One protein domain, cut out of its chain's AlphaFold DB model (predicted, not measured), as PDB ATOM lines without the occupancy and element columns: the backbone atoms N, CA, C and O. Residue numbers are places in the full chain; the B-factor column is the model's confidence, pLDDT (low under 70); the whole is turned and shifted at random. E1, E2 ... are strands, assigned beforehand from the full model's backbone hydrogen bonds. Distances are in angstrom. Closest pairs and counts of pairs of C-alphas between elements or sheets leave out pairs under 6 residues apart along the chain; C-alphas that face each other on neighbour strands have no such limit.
ATOM      1  N   VAL A  61     -20.075  25.584  22.509       87.75
ATOM      2  CA  VAL A  61     -19.922  24.397  21.652       87.75
ATOM      3  C   VAL A  61     -19.146  23.306  22.376       87.75
ATOM      4  O   VAL A  61     -19.417  22.126  22.188       87.75
ATOM      5  N   THR A  62     -18.173  23.699  23.194       85.38
ATOM      6  CA  THR A  62     -17.269  22.773  23.891       85.38
ATOM      7  C   THR A  62     -17.596  22.632  25.375       85.38
ATOM      8  O   THR A  62     -17.022  21.778  26.043       85.38
ATOM      9  N   GLY A  63     -18.466  23.493  25.916       86.50
ATOM     10  CA  GLY A  63     -18.704  23.607  27.356       86.50
ATOM     11  C   GLY A  63     -17.526  24.226  28.119       86.50
ATOM     12  O   GLY A  63     -17.539  24.281  29.349       86.50
ATOM     13  N   ALA A  64     -16.492  24.707  27.417       85.88
ATOM     14  CA  ALA A  64     -15.285  25.207  28.053       85.88
ATOM     15  C   ALA A  64     -15.549  26.492  28.847       85.88
ATOM     16  O   ALA A  64     -15.962  27.526  28.301       85.88
ATOM     17  N   THR A  65     -15.210  26.452  30.133       86.81
ATOM     18  CA  THR A  65     -15.349  27.581  31.058       86.81
ATOM     19  C   THR A  65     -13.973  28.089  31.459       86.81
ATOM     20  O   THR A  65     -13.043  27.313  31.681       86.81
ATOM     21  N   ARG A  66     -13.811  29.412  31.492       83.88
ATOM     22  CA  ARG A  66     -12.531  30.073  31.769       83.88
ATOM     23  C   ARG A  66     -12.777  31.235  32.710       83.88
ATOM     24  O   ARG A  66     -13.455  32.184  32.324       83.88
ATOM     25  N   ALA A  67     -12.204  31.164  33.903       86.44
ATOM     26  CA  ALA A  67     -12.224  32.276  34.834       86.44
ATOM     27  C   ALA A  67     -11.328  33.420  34.326       86.44
ATOM     28  O   ALA A  67     -10.324  33.165  33.636       86.44
ATOM     29  N   PRO A  68     -11.642  34.685  34.657       86.19
ATOM     30  CA  PRO A  68     -10.678  35.766  34.526       86.19
ATOM     31  C   PRO A  68      -9.395  35.420  35.300       86.19
ATOM     32  O   PRO A  68      -9.463  34.748  36.330       86.19
ATOM     33  N   PRO A  69      -8.214  35.853  34.831       87.50
ATOM     34  CA  PRO A  69      -6.988  35.654  35.590       87.50
ATOM     35  C   PRO A  69      -7.057  36.425  36.913       87.50
ATOM     36  O   PRO A  69      -7.300  37.632  36.923       87.50
ATOM     37  N   PHE A  70      -6.792  35.734  38.017       92.88
ATOM     38  CA  PHE A  70      -6.618  36.337  39.329       92.88
ATOM     39  C   PHE A  70      -5.208  36.916  39.431       92.88
ATOM     40  O   PHE A  70      -4.228  36.182  39.299       92.88
ATOM     41  N   LEU A  71      -5.092  38.227  39.646       93.69
ATOM     42  CA  LEU A  71      -3.809  38.885  39.891       93.69
ATOM     43  C   LEU A  71      -3.511  38.847  41.392       93.69
ATOM     44  O   LEU A  71      -4.282  39.372  42.186       93.69
ATOM     45  N   LEU A  72      -2.363  38.292  41.782       94.69
ATOM     46  CA  LEU A  72      -1.925  38.252  43.186       94.69
ATOM     47  C   LEU A  72      -1.395  39.613  43.681       94.69
ATOM     48  O   LEU A  72      -1.063  39.768  44.854       94.69
ATOM     49  N   ARG A  73      -1.321  40.611  42.794       94.00
ATOM     50  CA  ARG A  73      -0.998  42.008  43.101       94.00
ATOM     51  C   ARG A  73      -2.171  42.896  42.715       94.00
ATOM     52  O   ARG A  73      -2.717  42.725  41.625       94.00
ATOM     53  N   SER A  74      -2.488  43.882  43.550       92.19
ATOM     54  CA  SER A  74      -3.483  44.908  43.234       92.19
ATOM     55  C   SER A  74      -2.858  46.145  42.580       92.19
ATOM     56  O   SER A  74      -1.693  46.485  42.797       92.19
ATOM     57  N   ARG A  75      -3.650  46.831  41.754       92.00
ATOM     58  CA  ARG A  75      -3.329  48.174  41.252       92.00
ATOM     59  C   ARG A  75      -3.707  49.248  42.267       92.00
ATOM     60  O   ARG A  75      -3.073  50.295  42.318       92.00
ATOM     61  N   ASP A  76      -4.760  48.992  43.034       88.06
ATOM     62  CA  ASP A  76      -5.454  50.015  43.814       88.06
ATOM     63  C   ASP A  76      -4.786  50.264  45.179       88.06
ATOM     64  O   ASP A  76      -5.116  51.224  45.865       88.06
ATOM     65  N   GLY A  77      -3.794  49.446  45.544       90.62
ATOM     66  CA  GLY A  77      -2.951  49.646  46.719       90.62
ATOM     67  C   GLY A  77      -2.005  48.469  46.976       90.62
ATOM     68  O   GLY A  77      -2.090  47.440  46.292       90.62
ATOM     69  N   PRO A  78      -1.060  48.613  47.922       93.44
ATOM     70  CA  PRO A  78      -0.302  47.487  48.456       93.44
ATOM     71  C   PRO A  78      -1.250  46.400  48.969       93.44
ATOM     72  O   PRO A  78      -2.321  46.687  49.494       93.44
ATOM     73  N   THR A  79      -0.875  45.142  48.786       94.38
ATOM     74  CA  THR A  79      -1.695  43.984  49.142       94.38
ATOM     75  C   THR A  79      -1.024  43.238  50.287       94.38
ATOM     76  O   THR A  79       0.022  42.626  50.080       94.38
ATOM     77  N   LEU A  80      -1.617  43.272  51.486       95.62
ATOM     78  CA  LEU A  80      -1.085  42.539  52.643       95.62
ATOM     79  C   LEU A  80      -1.089  41.029  52.384       95.62
ATOM     80  O   LEU A  80      -0.094  40.352  52.626       95.62
ATOM     81  N   GLN A  81      -2.196  40.516  51.849       96.12
ATOM     82  CA  GLN A  81      -2.325  39.124  51.453       96.12
ATOM     83  C   GLN A  81      -3.275  38.994  50.264       96.12
ATOM     84  O   GLN A  81      -4.357  39.574  50.250       96.12
ATOM     85  N   SER A  82      -2.883  38.187  49.286       97.00
ATOM     86  CA  SER A  82      -3.764  37.670  48.247       97.00
ATOM     87  C   SER A  82      -3.688  36.149  48.245       97.00
ATOM     88  O   SER A  82      -2.611  35.560  48.375       97.00
ATOM     89  N   ARG A  83      -4.850  35.505  48.134       97.06
ATOM     90  CA  ARG A  83      -4.987  34.050  48.118       97.06
ATOM     91  C   ARG A  83      -5.911  33.665  46.973       97.06
ATOM     92  O   ARG A  83      -6.997  34.221  46.851       97.06
ATOM     93  N   PHE A  84      -5.466  32.735  46.139       97.12
ATOM     94  CA  PHE A  84      -6.285  32.121  45.101       97.12
ATOM     95  C   PHE A  84      -6.346  30.625  45.337       97.12
ATOM     96  O   PHE A  84      -5.312  29.983  45.530       97.12
ATOM     97  N   GLU A  85      -7.551  30.076  45.309       96.56
ATOM     98  CA  GLU A  85      -7.798  28.679  45.635       96.56
ATOM     99  C   GLU A  85      -8.559  28.004  44.514       96.56
ATOM    100  O   GLU A  85      -9.505  28.561  43.958       96.56
ATOM    101  N   VAL A  86      -8.141  26.790  44.185       95.31
ATOM    102  CA  VAL A  86      -8.843  25.943  43.230       95.31
ATOM    103  C   VAL A  86      -9.142  24.621  43.899       95.31
ATOM    104  O   VAL A  86      -8.222  23.855  44.196       95.31
ATOM    105  N   LEU A  87     -10.431  24.368  44.079       94.94
ATOM    106  CA  LEU A  87     -10.982  23.108  44.544       94.94
ATOM    107  C   LEU A  87     -11.523  22.332  43.337       94.94
ATOM    108  O   LEU A  87     -12.305  22.878  42.559       94.94
ATOM    109  N   ASP A  88     -11.092  21.087  43.151       94.25
ATOM    110  CA  ASP A  88     -11.606  20.223  42.085       94.25
ATOM    111  C   ASP A  88     -11.669  18.743  42.485       94.25
ATOM    112  O   ASP A  88     -11.211  18.363  43.564       94.25
ATOM    113  N   THR A  89     -12.236  17.913  41.607       92.31
ATOM    114  CA  THR A  89     -12.263  16.449  41.748       92.31
ATOM    115  C   THR A  89     -11.639  15.779  40.517       92.31
ATOM    116  O   THR A  89     -11.501  16.421  39.469       92.31
ATOM    117  N   PRO A  90     -11.270  14.485  40.574       84.06
ATOM    118  CA  PRO A  90     -10.826  13.743  39.392       84.06
ATOM    119  C   PRO A  90     -11.847  13.727  38.241       84.06
ATOM    120  O   PRO A  90     -11.443  13.719  37.080       84.06
ATOM    121  N   HIS A  91     -13.150  13.770  38.545       84.56
ATOM    122  CA  HIS A  91     -14.231  13.746  37.549       84.56
ATOM    123  C   HIS A  91     -14.523  15.118  36.926       84.56
ATOM    124  O   HIS A  91     -15.016  15.192  35.803       84.56
ATOM    125  N   CYS A  92     -14.187  16.202  37.626       83.81
ATOM    126  CA  CYS A  92     -14.310  17.571  37.134       83.81
ATOM    127  C   CYS A  92     -12.991  18.314  37.371       83.81
ATOM    128  O   CYS A  92     -12.891  19.208  38.209       83.81
ATOM    129  N   ALA A  93     -11.940  17.889  36.667       87.06
ATOM    130  CA  ALA A  93     -10.613  18.457  36.849       87.06
ATOM    131  C   ALA A  93     -10.559  19.911  36.355       87.06
ATOM    132  O   ALA A  93     -10.856  20.209  35.193       87.06
ATOM    133  N   VAL A  94     -10.101  20.811  37.224       89.75
ATOM    134  CA  VAL A  94      -9.854  22.210  36.884       89.75
ATOM    135  C   VAL A  94      -8.390  22.357  36.489       89.75
ATOM    136  O   VAL A  94      -7.458  22.055  37.244       89.75
ATOM    137  N   LEU A  95      -8.167  22.867  35.287       86.75
ATOM    138  CA  LEU A  95      -6.852  23.277  34.835       86.75
ATOM    139  C   LEU A  95      -6.553  24.663  35.411       86.75
ATOM    140  O   LEU A  95      -7.120  25.662  34.969       86.75
ATOM    141  N   ALA A  96      -5.651  24.707  36.389       87.94
ATOM    142  CA  ALA A  96      -5.156  25.935  36.998       87.94
ATOM    143  C   ALA A  96      -3.751  26.255  36.476       87.94
ATOM    144  O   ALA A  96      -2.841  25.429  36.574       87.94
ATOM    145  N   GLN A  97      -3.581  27.444  35.906       83.38
ATOM    146  CA  GLN A  97      -2.366  27.864  35.220       83.38
ATOM    147  C   GLN A  97      -1.813  29.136  35.831       83.38
ATOM    148  O   GLN A  97      -2.393  30.215  35.701       83.38
ATOM    149  N   ALA A  98      -0.666  28.992  36.475       85.81
ATOM    150  CA  ALA A  98       0.049  30.083  37.099       85.81
ATOM    151  C   ALA A  98       1.004  30.741  36.089       85.81
ATOM    152  O   ALA A  98       1.580  30.065  35.232       85.81
ATOM    153  N   SER A  99       1.158  32.061  36.167       82.75
ATOM    154  CA  SER A  99       2.199  32.781  35.438       82.75
ATOM    155  C   SER A  99       3.588  32.393  35.978       82.75
ATOM    156  O   SER A  99       3.697  31.956  37.124       82.75
ATOM    157  N   PRO A 100       4.681  32.582  35.210       78.06
ATOM    158  CA  PRO A 100       6.027  32.203  35.659       78.06
ATOM    159  C   PRO A 100       6.498  32.887  36.951       78.06
ATOM    160  O   PRO A 100       7.404  32.395  37.608       78.06
ATOM    161  N   ASN A 101       5.911  34.032  37.297       83.25
ATOM    162  CA  ASN A 101       6.229  34.801  38.497       83.25
ATOM    163  C   ASN A 101       5.196  34.643  39.623       83.25
ATOM    164  O   ASN A 101       5.273  35.357  40.620       83.25
ATOM    165  N   ALA A 102       4.217  33.752  39.470       89.56
ATOM    166  CA  ALA A 102       3.336  33.367  40.562       89.56
ATOM    167  C   ALA A 102       4.065  32.423  41.544       89.56
ATOM    168  O   ALA A 102       4.922  31.646  41.121       89.56
ATOM    169  N   PRO A 103       3.727  32.462  42.847       92.81
ATOM    170  CA  PRO A 103       4.247  31.516  43.829       92.81
ATOM    171  C   PRO A 103       3.846  30.080  43.465       92.81
ATOM    172  O   PRO A 103       2.848  29.850  42.779       92.81
ATOM    173  N   ALA A 104       4.607  29.094  43.934       92.56
ATOM    174  CA  ALA A 104       4.214  27.697  43.782       92.56
ATOM    175  C   ALA A 104       2.938  27.408  44.602       92.56
ATOM    176  O   ALA A 104       2.807  27.926  45.715       92.56
ATOM    177  N   PRO A 105       1.997  26.590  44.092       95.56
ATOM    178  CA  PRO A 105       0.816  26.235  44.859       95.56
ATOM    179  C   PRO A 105       1.154  25.273  45.994       95.56
ATOM    180  O   PRO A 105       1.831  24.266  45.775       95.56
ATOM    181  N   GLN A 106       0.563  25.508  47.159       96.81
ATOM    182  CA  GLN A 106       0.365  24.461  48.156       96.81
ATOM    183  C   GLN A 106      -0.718  23.504  47.656       96.81
ATOM    184  O   GLN A 106      -1.690  23.932  47.030       96.81
ATOM    185  N   ARG A 107      -0.539  22.201  47.885       95.56
ATOM    186  CA  ARG A 107      -1.463  21.160  47.423       95.56
ATOM    187  C   ARG A 107      -1.917  20.331  48.605       95.56
ATOM    188  O   ARG A 107      -1.075  19.806  49.326       95.56
ATOM    189  N   VAL A 108      -3.227  20.192  48.758       95.50
ATOM    190  CA  VAL A 108      -3.834  19.371  49.804       95.50
ATOM    191  C   VAL A 108      -4.897  18.482  49.168       95.50
ATOM    192  O   VAL A 108      -5.693  18.947  48.354       95.50
ATOM    193  N   ALA A 109      -4.886  17.194  49.500       90.56
ATOM    194  CA  ALA A 109      -5.911  16.247  49.080       90.56
ATOM    195  C   ALA A 109      -6.791  15.893  50.284       90.56
ATOM    196  O   ALA A 109      -6.273  15.561  51.348       90.56
ATOM    197  N   HIS A 110      -8.108  15.955  50.106       88.81
ATOM    198  CA  HIS A 110      -9.099  15.606  51.122       88.81
ATOM    199  C   HIS A 110     -10.166  14.705  50.493       88.81
ATOM    200  O   HIS A 110     -11.104  15.179  49.849       88.81
ATOM    201  N   GLY A 111     -10.008  13.387  50.639       89.25
ATOM    202  CA  GLY A 111     -10.872  12.413  49.969       89.25
ATOM    203  C   GLY A 111     -10.817  12.577  48.446       89.25
ATOM    204  O   GLY A 111      -9.753  12.463  47.843       89.25
ATOM    205  N   GLN A 112     -11.960  12.871  47.823       91.00
ATOM    206  CA  GLN A 112     -12.060  13.093  46.373       91.00
ATOM    207  C   GLN A 112     -11.686  14.516  45.938       91.00
ATOM    208  O   GLN A 112     -11.580  14.790  44.740       91.00
ATOM    209  N   TRP A 113     -11.498  15.423  46.892       94.56
ATOM    210  CA  TRP A 113     -11.202  16.817  46.620       94.56
ATOM    211  C   TRP A 113      -9.704  17.069  46.574       94.56
ATOM    212  O   TRP A 113      -8.938  16.591  47.414       94.56
ATOM    213  N   ARG A 114      -9.287  17.887  45.614       95.00
ATOM    214  CA  ARG A 114      -7.930  18.415  45.530       95.00
ATOM    215  C   ARG A 114      -7.999  19.927  45.637       95.00
ATOM    216  O   ARG A 114      -8.603  20.588  44.793       95.00
ATOM    217  N   LEU A 115      -7.350  20.462  46.660       95.56
ATOM    218  CA  LEU A 115      -7.184  21.887  46.873       95.56
ATOM    219  C   LEU A 115      -5.788  22.307  46.418       95.56
ATOM    220  O   LEU A 115      -4.777  21.701  46.788       95.56
ATOM    221  N   ARG A 116      -5.728  23.360  45.605       96.38
ATOM    222  CA  ARG A 116      -4.487  24.054  45.251       96.38
ATOM    223  C   ARG A 116      -4.604  25.510  45.668       96.38
ATOM    224  O   ARG A 116      -5.546  26.175  45.244       96.38
ATOM    225  N   THR A 117      -3.630  25.995  46.427       97.62
ATOM    226  CA  THR A 117      -3.656  27.341  47.013       97.62
ATOM    227  C   THR A 117      -2.402  28.112  46.630       97.62
ATOM    228  O   THR A 117      -1.284  27.673  46.893       97.62
ATOM    229  N   TRP A 118      -2.590  29.281  46.023       97.50
ATOM    230  CA  TRP A 118      -1.542  30.254  45.730       97.50
ATOM    231  C   TRP A 118      -1.684  31.429  46.682       97.50
ATOM    232  O   TRP A 118      -2.736  32.065  46.705       97.50
ATOM    233  N   THR A 119      -0.621  31.748  47.418       97.81
ATOM    234  CA  THR A 119      -0.631  32.835  48.400       97.81
ATOM    235  C   THR A 119       0.544  33.768  48.160       97.81
ATOM    236  O   THR A 119       1.681  33.315  48.034       97.81
ATOM    237  N   MET A 120       0.276  35.070  48.132       96.62
ATOM    238  CA  MET A 120       1.296  36.114  48.112       96.62
ATOM    239  C   MET A 120       1.043  37.072  49.275       96.62
ATOM    240  O   MET A 120      -0.092  37.491  49.499       96.62
ATOM    241  N   LYS A 121       2.096  37.395  50.026       96.50
ATOM    242  CA  LYS A 121       2.054  38.331  51.153       96.50
ATOM    243  C   LYS A 121       2.853  39.588  50.822       96.50
ATOM    244  O   LYS A 121       3.784  39.513  50.022       96.50
ATOM    245  N   GLU A 122       2.458  40.710  51.415       94.94
ATOM    246  CA  GLU A 122       3.161  42.002  51.356       94.94
ATOM    247  C   GLU A 122       3.529  42.438  49.928       94.94
ATOM    248  O   GLU A 122       4.630  42.902  49.626       94.94
ATOM    249  N   ALA A 123       2.591  42.268  49.000       93.62
ATOM    250  CA  ALA A 123       2.837  42.528  47.597       93.62
ATOM    251  C   ALA A 123       2.662  44.026  47.283       93.62
ATOM    252  O   ALA A 123       1.590  44.590  47.535       93.62
ATOM    253  N   PRO A 124       3.654  44.702  46.676       92.50
ATOM    254  CA  PRO A 124       3.522  46.116  46.350       92.50
ATOM    255  C   PRO A 124       2.481  46.329  45.248       92.50
ATOM    256  O   PRO A 124       2.363  45.517  44.318       92.50
ATOM    257  N   SER A 125       1.795  47.475  45.286       92.31
ATOM    258  CA  SER A 125       0.900  47.886  44.200       92.31
ATOM    259  C   SER A 125       1.645  47.935  42.866       92.31
ATOM    260  O   SER A 125       2.843  48.234  42.837       92.31
ATOM    261  N   PHE A 126       0.959  47.688  41.755       90.69
ATOM    262  CA  PHE A 126       1.506  47.963  40.424       90.69
ATOM    263  C   PHE A 126       0.798  49.157  39.780       90.69
ATOM    264  O   PHE A 126      -0.371  49.425  40.047       90.69
ATOM    265  N   ARG A 127       1.489  49.864  38.883       89.25
ATOM    266  CA  ARG A 127       0.886  50.934  38.078       89.25
ATOM    267  C   ARG A 127       0.535  50.403  36.695       89.25
ATOM    268  O   ARG A 127       1.350  49.732  36.070       89.25
ATOM    269  N   LEU A 128      -0.662  50.721  36.202       87.94
ATOM    270  CA  LEU A 128      -0.993  50.473  34.800       87.94
ATOM    271  C   LEU A 128      -0.278  51.499  33.928       87.94
ATOM    272  O   LEU A 128      -0.563  52.693  33.983       87.94
ATOM    273  N   GLU A 129       0.633  51.013  33.102       91.31
ATOM    274  CA  GLU A 129       1.387  51.835  32.168       91.31
ATOM    275  C   GLU A 129       0.851  51.660  30.738       91.31
ATOM    276  O   GLU A 129       0.453  50.568  30.335       91.31
ATOM    277  N   GLY A 130       0.854  52.733  29.942       90.50
ATOM    278  CA  GLY A 130       0.364  52.700  28.557       90.50
ATOM    279  C   GLY A 130       1.151  51.741  27.654       90.50
ATOM    280  O   GLY A 130       2.340  51.500  27.871       90.50
ATOM    281  N   ASP A 131       0.482  51.194  26.634       90.75
ATOM    282  CA  ASP A 131       1.072  50.261  25.662       90.75
ATOM    283  C   ASP A 131       1.836  49.097  26.342       90.75
ATOM    284  O   ASP A 131       2.921  48.734  25.910       90.75
ATOM    285  N   THR A 132       1.327  48.528  27.439       87.88
ATOM    286  CA  THR A 132       1.905  47.327  28.074       87.88
ATOM    287  C   THR A 132       1.133  46.063  27.662       87.88
ATOM    288  O   THR A 132      -0.072  46.154  27.401       87.88
ATOM    289  N   PRO A 133       1.769  44.876  27.572       82.81
ATOM    290  CA  PRO A 133       1.036  43.613  27.448       82.81
ATOM    291  C   PRO A 133       0.037  43.408  28.596       82.81
ATOM    292  O   PRO A 133       0.123  44.069  29.631       82.81
ATOM    293  N   ARG A 134      -0.895  42.454  28.461       81.62
ATOM    294  CA  ARG A 134      -1.897  42.200  29.513       81.62
ATOM    295  C   ARG A 134      -1.211  41.984  30.877       81.62
ATOM    296  O   ARG A 134      -0.251  41.212  30.931       81.62
ATOM    297  N   PRO A 135      -1.693  42.605  31.971       85.62
ATOM    298  CA  PRO A 135      -1.058  42.484  33.284       85.62
ATOM    299  C   PRO A 135      -0.865  41.035  33.737       85.62
ATOM    300  O   PRO A 135       0.212  40.691  34.206       85.62
ATOM    301  N   ALA A 136      -1.843  40.159  33.483       83.44
ATOM    302  CA  ALA A 136      -1.770  38.729  33.810       83.44
ATOM    303  C   ALA A 136      -0.594  37.975  33.160       83.44
ATOM    304  O   ALA A 136      -0.282  36.862  33.561       83.44
ATOM    305  N   TRP A 137       0.056  38.550  32.143       80.06
ATOM    306  CA  TRP A 137       1.201  37.936  31.461       80.06
ATOM    307  C   TRP A 137       2.549  38.432  31.991       80.06
ATOM    308  O   TRP A 137       3.607  38.034  31.506       80.06
ATOM    309  N   GLN A 138       2.523  39.381  32.920       83.44
ATOM    310  CA  GLN A 138       3.706  40.059  33.445       83.44
ATOM    311  C   GLN A 138       3.716  40.108  34.966       83.44
ATOM    312  O   GLN A 138       4.777  40.240  35.562       83.44
ATOM    313  N   LEU A 139       2.548  40.017  35.594       88.00
ATOM    314  CA  LEU A 139       2.364  40.013  37.033       88.00
ATOM    315  C   LEU A 139       2.089  38.591  37.534       88.00
ATOM    316  O   LEU A 139       1.580  37.779  36.759       88.00
ATOM    317  N   PRO A 140       2.376  38.309  38.818       91.12
ATOM    318  CA  PRO A 140       1.980  37.066  39.467       91.12
ATOM    319  C   PRO A 140       0.468  36.865  39.325       91.12
ATOM    320  O   PRO A 140      -0.320  37.668  39.834       91.12
ATOM    321  N   ALA A 141       0.062  35.838  38.586       91.25
ATOM    322  CA  ALA A 141      -1.332  35.604  38.245       91.25
ATOM    323  C   ALA A 141      -1.643  34.115  38.110       91.25
ATOM    324  O   ALA A 141      -0.778  33.322  37.741       91.25
ATOM    325  N   VAL A 142      -2.896  33.741  38.359       91.19
ATOM    326  CA  VAL A 142      -3.390  32.370  38.180       91.19
ATOM    327  C   VAL A 142      -4.707  32.407  37.415       91.19
ATOM    328  O   VAL A 142      -5.568  33.235  37.692       91.19
ATOM    329  N   GLN A 143      -4.873  31.520  36.439       88.50
ATOM    330  CA  GLN A 143      -6.124  31.352  35.703       88.50
ATOM    331  C   GLN A 143      -6.650  29.929  35.874       88.50
ATOM    332  O   GLN A 143      -5.904  28.969  35.694       88.50
ATOM    333  N   ALA A 144      -7.939  29.796  36.182       88.94
ATOM    334  CA  ALA A 144      -8.628  28.514  36.281       88.94
ATOM    335  C   ALA A 144      -9.530  28.278  35.061       88.94
ATOM    336  O   ALA A 144     -10.153  29.206  34.538       88.94
ATOM    337  N   SER A 145      -9.601  27.033  34.597       87.50
ATOM    338  CA  SER A 145     -10.428  26.657  33.450       87.50
ATOM    339  C   SER A 145     -10.863  25.192  33.483       87.50
ATOM    340  O   SER A 145     -10.166  24.346  34.039       87.50
ATOM    341  N   THR A 146     -11.991  24.884  32.846       88.31
ATOM    342  CA  THR A 146     -12.507  23.523  32.628       88.31
ATOM    343  C   THR A 146     -12.760  23.306  31.136       88.31
ATOM    344  O   THR A 146     -13.114  24.242  30.417       88.31
ATOM    345  N   TYR A 147     -12.504  22.090  30.639       81.88
ATOM    346  CA  TYR A 147     -12.666  21.694  29.226       81.88
ATOM    347  C   TYR A 147     -11.990  22.625  28.188       81.88
ATOM    348  O   TYR A 147     -12.300  22.589  26.998       81.88
ATOM    349  N   ALA A 148     -11.015  23.439  28.604       78.38
ATOM    350  CA  ALA A 148     -10.372  24.480  27.799       78.38
ATOM    351  C   ALA A 148      -8.975  24.078  27.288       78.38
ATOM    352  O   ALA A 148      -8.043  24.882  27.273       78.38
ATOM    353  N   SER A 149      -8.798  22.822  26.878       75.12
ATOM    354  CA  SER A 149      -7.571  22.380  26.210       75.12
ATOM    355  C   SER A 149      -7.647  22.640  24.701       75.12
ATOM    356  O   SER A 149      -8.729  22.740  24.124       75.12
TER     357      SER A 149
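Overview. This is residues 61 to 149 of the 536 residues of an uncharacterized protein of Myxococcales bacterium (UniProt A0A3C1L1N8). Two small antiparallel sheets lie partly face to face as a loose sandwich: a longer sheet of E1, E4 and E3, and a short one of E2 and E5, with residues 65 to 66 and 70 to 71 paired beside E5. Residues 129 to 134, in the long loop between E4 and E5, stick out. The printed part has 89 residues with five named strands, E1 to E5 along the chain, no named helix, and sheet orders E1 - E4 - E3 and E2 - E5. The class is all strand, though 36 of the 89 residues are in named elements. The whole is only just compact, close to loose, with a radius of gyration of the C-alphas of 14.4 A and spans of 41 by 32 by 19 A.

Along the chain. After residues 61 to 78, E1 runs from residue 79, C-alpha at (-1.695, 43.984, 49.142), to 88, 26.7 A. E2 is residues 95 to 98 and E3 residues 106 to 110. E4, residues 113 to 123, is 29.3 A long. E5, residues 141 to 146, is 17.4 A long and ends at C-alpha (-12.507, 23.523, 32.628).

Arrangement. E4 is the inner strand of its twisted sheet. E1 is antiparallel to it at 168 degrees, with N 84 and O 118 2.9 A apart. E3 and E4 form a hairpin at 152 degrees, with N 108 and O 115 2.9 A apart. E2 and E5 are antiparallel at 169 degrees, with N 97 and O 143 2.8 A apart. Between the sheets, the closest C-alphas of E1 and E5 are those of Val 86 and Ala 144, 7.4 A apart. E3 and E5 are apart.

Size, cuts and confidence. The C-alphas farthest apart are those of Gly 111 and Gly 130, 47.0 A. The printed part has no cut. The link from E4 to E5 is long, 17 residues. Mean pLDDT of the printed part is 90.0, and no printed residue is under 70.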